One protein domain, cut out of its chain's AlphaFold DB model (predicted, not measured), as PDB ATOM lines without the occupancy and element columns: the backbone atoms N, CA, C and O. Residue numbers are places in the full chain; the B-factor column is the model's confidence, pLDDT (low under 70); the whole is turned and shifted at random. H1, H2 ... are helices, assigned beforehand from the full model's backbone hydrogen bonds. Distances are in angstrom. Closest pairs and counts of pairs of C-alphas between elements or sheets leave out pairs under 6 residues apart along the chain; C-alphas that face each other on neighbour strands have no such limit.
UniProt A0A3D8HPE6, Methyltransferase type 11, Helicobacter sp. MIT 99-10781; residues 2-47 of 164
ATOM      1  N   TYR A   2      24.057  51.252 -20.646       83.00
ATOM      2  CA  TYR A   2      22.916  52.143 -20.342       83.00
ATOM      3  C   TYR A   2      21.562  51.448 -20.526       83.00
ATOM      4  O   TYR A   2      20.717  51.498 -19.643       83.00
ATOM      5  N   TYR A   3      21.392  50.754 -21.654       89.75
ATOM      6  CA  TYR A   3      20.201  49.955 -21.929       89.75
ATOM      7  C   TYR A   3      19.949  48.905 -20.836       89.75
ATOM      8  O   TYR A   3      18.859  48.851 -20.280       89.75
ATOM      9  N   ASP A   4      20.986  48.149 -20.464       91.19
ATOM     10  CA  ASP A   4      20.898  47.135 -19.407       91.19
ATOM     11  C   ASP A   4      20.445  47.741 -18.072       91.19
ATOM     12  O   ASP A   4      19.615  47.153 -17.389       91.19
ATOM     13  N   TRP A   5      20.935  48.937 -17.719       93.06
ATOM     14  CA  TRP A   5      20.474  49.647 -16.527       93.06
ATOM     15  C   TRP A   5      18.988  50.001 -16.592       93.06
ATOM     16  O   TRP A   5      18.288  49.768 -15.617       93.06
ATOM     17  N   LEU A   6      18.494  50.519 -17.720       91.50
ATOM     18  CA  LEU A   6      17.072  50.852 -17.864       91.50
ATOM     19  C   LEU A   6      16.176  49.614 -17.729       91.50
ATOM     20  O   LEU A   6      15.127  49.681 -17.093       91.50
ATOM     21  N   LEU A   7      16.598  48.480 -18.298       92.81
ATOM     22  CA  LEU A   7      15.885  47.215 -18.120       92.81
ATOM     23  C   LEU A   7      15.902  46.772 -16.657       92.81
ATOM     24  O   LEU A   7      14.859  46.400 -16.123       92.81
ATOM     25  N   ILE A   8      17.066  46.828 -16.005       94.31
ATOM     26  CA  ILE A   8      17.199  46.482 -14.588       94.31
ATOM     27  C   ILE A   8      16.289  47.381 -13.749       94.31
ATOM     28  O   ILE A   8      15.492  46.871 -12.977       94.31
ATOM     29  N   GLU A   9      16.339  48.696 -13.922       91.94
ATOM     30  CA  GLU A   9      15.515  49.642 -13.168       91.94
ATOM     31  C   GLU A   9      14.012  49.364 -13.324       91.94
ATOM     32  O   GLU A   9      13.291  49.334 -12.327       91.94
ATOM     33  N   LEU A  10      13.546  49.102 -14.550       88.94
ATOM     34  CA  LEU A  10      12.131  48.849 -14.822       88.94
ATOM     35  C   LEU A  10      11.661  47.498 -14.264       88.94
ATOM     36  O   LEU A  10      10.611  47.412 -13.624       88.94
ATOM     37  N   PHE A  11      12.418  46.431 -14.523       92.81
ATOM     38  CA  PHE A  11      11.981  45.074 -14.208       92.81
ATOM     39  C   PHE A  11      12.349  44.656 -12.791       92.81
ATOM     40  O   PHE A  11      11.509  44.092 -12.092       92.81
ATOM     41  N   ASP A  12      13.564  44.943 -12.332       93.38
ATOM     42  CA  ASP A  12      14.047  44.480 -11.031       93.38
ATOM     43  C   ASP A  12      13.192  45.031  -9.885       93.38
ATOM     44  O   ASP A  12      12.930  44.312  -8.925       93.38
ATOM     45  N   GLN A  13      12.667  46.256  -9.989       88.56
ATOM     46  CA  GLN A  13      11.738  46.792  -8.987       88.56
ATOM     47  C   GLN A  13      10.432  45.990  -8.883       88.56
ATOM     48  O   GLN A  13       9.863  45.874  -7.799       88.56
ATOM     49  N   MET A  14       9.972  45.391  -9.980       91.06
ATOM     50  CA  MET A  14       8.707  44.653 -10.051       91.06
ATOM     51  C   MET A  14       8.877  43.159  -9.727       91.06
ATOM     52  O   MET A  14       8.076  42.552  -9.000       91.06
ATOM     53  N   VAL A  15       9.929  42.539 -10.265       90.69
ATOM     54  CA  VAL A  15      10.058  41.073 -10.306       90.69
ATOM     55  C   VAL A  15      11.159  40.504  -9.416       90.69
ATOM     56  O   VAL A  15      11.291  39.283  -9.356       90.69
ATOM     57  N   ARG A  16      11.934  41.329  -8.694       91.12
ATOM     58  CA  ARG A  16      12.997  40.811  -7.815       91.12
ATOM     59  C   ARG A  16      12.464  39.817  -6.786       91.12
ATOM     60  O   ARG A  16      11.384  39.970  -6.225       91.12
ATOM     61  N   ILE A  17      13.285  38.821  -6.488       89.69
ATOM     62  CA  ILE A  17      12.991  37.757  -5.514       89.69
ATOM     63  C   ILE A  17      13.996  37.712  -4.362       89.69
ATOM     64  O   ILE A  17      13.809  36.967  -3.403       89.69
ATOM     65  N   LYS A  18      15.060  38.513  -4.443       90.44
ATOM     66  CA  LYS A  18      16.138  38.620  -3.456       90.44
ATOM     67  C   LYS A  18      16.340  40.085  -3.083       90.44
ATOM     68  O   LYS A  18      16.170  40.951  -3.941       90.44
ATOM     69  N   SER A  19      16.732  40.335  -1.836       91.38
ATOM     70  CA  SER A  19      17.032  41.689  -1.374       91.38
ATOM     71  C   SER A  19      18.118  42.353  -2.232       91.38
ATOM     72  O   SER A  19      19.125  41.722  -2.558       91.38
ATOM     73  N   GLY A  20      17.885  43.598  -2.639       90.81
ATOM     74  CA  GLY A  20      18.748  44.400  -3.511       90.81
ATOM     75  C   GLY A  20      18.642  44.074  -5.007       90.81
ATOM     76  O   GLY A  20      18.957  44.939  -5.824       90.81
ATOM     77  N   GLY A  21      18.170  42.875  -5.366       93.25
ATOM     78  CA  GLY A  21      17.960  42.460  -6.754       93.25
ATOM     79  C   GLY A  21      19.208  42.559  -7.641       93.25
ATOM     80  O   GLY A  21      20.345  42.439  -7.177       93.25
ATOM     81  N   GLU A  22      18.987  42.753  -8.936       94.56
ATOM     82  CA  GLU A  22      20.032  43.034  -9.929       94.56
ATOM     83  C   GLU A  22      20.517  44.490  -9.875       94.56
ATOM     84  O   GLU A  22      21.654  44.773 -10.264       94.56
ATOM     85  N   MET A  23      19.715  45.418  -9.331       93.62
ATOM     86  CA  MET A  23      20.163  46.799  -9.098       93.62
ATOM     87  C   MET A  23      21.400  46.840  -8.192       93.62
ATOM     88  O   MET A  23      22.374  47.512  -8.528       93.62
ATOM     89  N   LEU A  24      21.406  46.076  -7.094       94.06
ATOM     90  CA  LEU A  24      22.551  46.003  -6.183       94.06
ATOM     91  C   LEU A  24      23.799  45.432  -6.870       94.06
ATOM     92  O   LEU A  24      24.883  45.992  -6.728       94.06
ATOM     93  N   ALA A  25      23.649  44.370  -7.667       93.44
ATOM     94  CA  ALA A  25      24.761  43.804  -8.432       93.44
ATOM     95  C   ALA A  25      25.339  44.825  -9.432       93.44
ATOM     96  O   ALA A  25      26.558  44.937  -9.594       93.44
ATOM     97  N   CYS A  26      24.474  45.623 -10.067       93.88
ATOM     98  CA  CYS A  26      24.897  46.725 -10.923       93.88
ATOM     99  C   CYS A  26      25.660  47.798 -10.128       93.88
ATOM    100  O   CYS A  26      26.719  48.249 -10.568       93.88
ATOM    101  N   PHE A  27      25.182  48.158  -8.935       94.00
ATOM    102  CA  PHE A  27      25.840  49.137  -8.066       94.00
ATOM    103  C   PHE A  27      27.239  48.681  -7.652       94.00
ATOM    104  O   PHE A  27      28.197  49.449  -7.753       94.00
ATOM    105  N   GLU A  28      27.377  47.425  -7.230       93.56
ATOM    106  CA  GLU A  28      28.667  46.830  -6.875       93.56
ATOM    107  C   GLU A  28      29.624  46.817  -8.068       93.56
ATOM    108  O   GLU A  28      30.778  47.229  -7.939       93.56
ATOM    109  N   LYS A  29      29.138  46.444  -9.256       93.00
ATOM    110  CA  LYS A  29      29.932  46.472 -10.490       93.00
ATOM    111  C   LYS A  29      30.394  47.885 -10.844       93.00
ATOM    112  O   LYS A  29      31.547  48.064 -11.239       93.00
ATOM    113  N   VAL A  30      29.537  48.897 -10.699       94.00
ATOM    114  CA  VAL A  30      29.905  50.305 -10.927       94.00
ATOM    115  C   VAL A  30      30.973  50.760  -9.936       94.00
ATOM    116  O   VAL A  30      31.952  51.373 -10.359       94.00
ATOM    117  N   LYS A  31      30.845  50.402  -8.652       92.88
ATOM    118  CA  LYS A  31      31.849  50.703  -7.618       92.88
ATOM    119  C   LYS A  31      33.190  50.019  -7.889       92.88
ATOM    120  O   LYS A  31      34.235  50.638  -7.727       92.88
ATOM    121  N   GLN A  32      33.180  48.765  -8.333       92.88
ATOM    122  CA  GLN A  32      34.403  48.021  -8.659       92.88
ATOM    123  C   GLN A  32      35.094  48.562  -9.914       92.88
ATOM    124  O   GLN A  32      36.309  48.724  -9.934       92.88
ATOM    125  N   THR A  33      34.323  48.853 -10.964       93.06
ATOM    126  CA  THR A  33      34.860  49.318 -12.255       93.06
ATOM    127  C   THR A  33      35.097  50.826 -12.314       93.06
ATOM    128  O   THR A  33      35.659  51.302 -13.297       93.06
ATOM    129  N   GLN A  34      34.660  51.576 -11.294       92.75
ATOM    130  CA  GLN A  34      34.722  53.042 -11.245       92.75
ATOM    131  C   GLN A  34      34.106  53.693 -12.497       92.75
ATOM    132  O   GLN A  34      34.599  54.688 -13.029       92.75
ATOM    133  N   ASN A  35      33.008  53.117 -13.000       92.81
ATOM    134  CA  ASN A  35      32.353  53.602 -14.211       92.81
ATOM    135  C   ASN A  35      31.565  54.890 -13.934       92.81
ATOM    136  O   ASN A  35      30.378  54.858 -13.603       92.81
ATOM    137  N   THR A  36      32.224  56.029 -14.125       93.12
ATOM    138  CA  THR A  36      31.665  57.368 -13.886       93.12
ATOM    139  C   THR A  36      30.439  57.670 -14.741       93.12
ATOM    140  O   THR A  36      29.472  58.254 -14.255       93.12
ATOM    141  N   LYS A  37      30.424  57.232 -16.008       93.56
ATOM    142  CA  LYS A  37      29.297  57.481 -16.916       93.56
ATOM    143  C   LYS A  37      28.023  56.807 -16.415       93.56
ATOM    144  O   LYS A  37      26.970  57.438 -16.395       93.56
ATOM    145  N   LEU A  38      28.116  55.540 -16.016       93.19
ATOM    146  CA  LEU A  38      26.967  54.805 -15.491       93.19
ATOM    147  C   LEU A  38      26.581  55.293 -14.088       93.19
ATOM    148  O   LEU A  38      25.394  55.452 -13.822       93.19
ATOM    149  N   ALA A  39      27.557  55.615 -13.234       94.19
ATOM    150  CA  ALA A  39      27.301  56.197 -11.918       94.19
ATOM    151  C   ALA A  39      26.495  57.503 -12.003       94.19
ATOM    152  O   ALA A  39      25.512  57.655 -11.287       94.19
ATOM    153  N   ASN A  40      26.843  58.405 -12.927       94.00
ATOM    154  CA  ASN A  40      26.112  59.662 -13.123       94.00
ATOM    155  C   ASN A  40      24.665  59.435 -13.572       94.00
ATOM    156  O   ASN A  40      23.762  60.154 -13.152       94.00
ATOM    157  N   ILE A  41      24.437  58.432 -14.421       93.31
ATOM    158  CA  ILE A  41      23.092  58.065 -14.873       93.31
ATOM    159  C   ILE A  41      22.270  57.523 -13.706       93.31
ATOM    160  O   ILE A  41      21.130  57.940 -13.530       93.31
ATOM    161  N   ILE A  42      22.848  56.619 -12.914       93.81
ATOM    162  CA  ILE A  42      22.197  56.055 -11.729       93.81
ATOM    163  C   ILE A  42      21.864  57.179 -10.747       93.81
ATOM    164  O   ILE A  42      20.699  57.343 -10.400       93.81
ATOM    165  N   LYS A  43      22.836  58.027 -10.397       93.81
ATOM    166  CA  LYS A  43      22.631  59.180  -9.512       93.81
ATOM    167  C   LYS A  43      21.502  60.081 -10.003       93.81
ATOM    168  O   LYS A  43      20.624  60.436  -9.229       93.81
ATOM    169  N   LYS A  44      21.476  60.407 -11.298       93.19
ATOM    170  CA  LYS A  44      20.402  61.222 -11.877       93.19
ATOM    171  C   LYS A  44      19.033  60.549 -11.750       93.19
ATOM    172  O   LYS A  44      18.046  61.217 -11.479       93.19
ATOM    173  N   ARG A  45      18.955  59.239 -11.983       92.88
ATOM    174  CA  ARG A  45      17.674  58.526 -12.080       92.88
ATOM    175  C   ARG A  45      17.095  58.107 -10.737       92.88
ATOM    176  O   ARG A  45      15.879  58.169 -10.606       92.88
ATOM    177  N   VAL A  46      17.936  57.697  -9.790       92.00
ATOM    178  CA  VAL A  46      17.506  57.159  -8.487       92.00
ATOM    179  C   VAL A  46      18.040  57.940  -7.281       92.00
ATOM    180  O   VAL A  46      17.666  57.631  -6.157       92.00
ATOM    181  N   GLY A  47      18.894  58.949  -7.484       91.38
ATOM    182  CA  GLY A  47      19.464  59.786  -6.416       91.38
ATOM    183  C   GLY A  47      20.749  59.235  -5.783       91.38
ATOM    184  O   GLY A  47      21.491  59.986  -5.154       91.38
TER     185      GLY A  47
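AT A GLANCE: This is residues 2 to 47 of the 164 residues of the protein "Methyltransferase type 11" of Helicobacter sp. MIT 99-10781 (UniProt A0A3D8HPE6). The longest helix, H1, folds back into H2, and H3 turns back again, a small up-and-down bundle, each helix running against the one before, with centres in a triangle and few contacts. The printed part has 46 residues with three named helices, H1, H2, H3, and no named strand: all helix. It is compact, with a radius of gyration of the C-alphas of 10.2 A, and elongated, spanning 28 by 18 by 18 A.

HOW THE PARTS SIT: H1, residues 2 to 15, touches residues 21 to 26 of H2, residues 21 to 33, closest at C-alphas of Asp 12 and Gly 21, 6.1 A. This helical hairpin has a shallow tilt of 32 degrees, only just short of steep, opposite ways. H3, residues 36 to 46, only just touches H2, with 3 pairs of C-alphas within 8 A, only at the corner and at residue 30 of H2 alone; the closest C-alphas, of Val 30 and Ala 39, are 6.5 A apart. H1 and H3 are close but not clearly touching, closest at C-alphas of Tyr 2 and Leu 38, 6.9 A. Every O i to N i+4 pair is within hydrogen-bond range in H3, 8 of 10 in H1 and 8 of 9 in H2.

IN THESE COORDINATES: H1 begins at C-alpha 2 (22.916, 52.143, -20.342) and is 19.7 A long. H2 is 19.1 A long. H3 is 15.2 A long and ends at C-alpha 46 (17.506, 57.159, -8.487).

THE WHOLE: The C-alphas farthest apart, of Ile 17 and Thr 36, are 28.3 A apart. Both links are tight, the printed part has no cut, and no printed residue is under 70 in pLDDT.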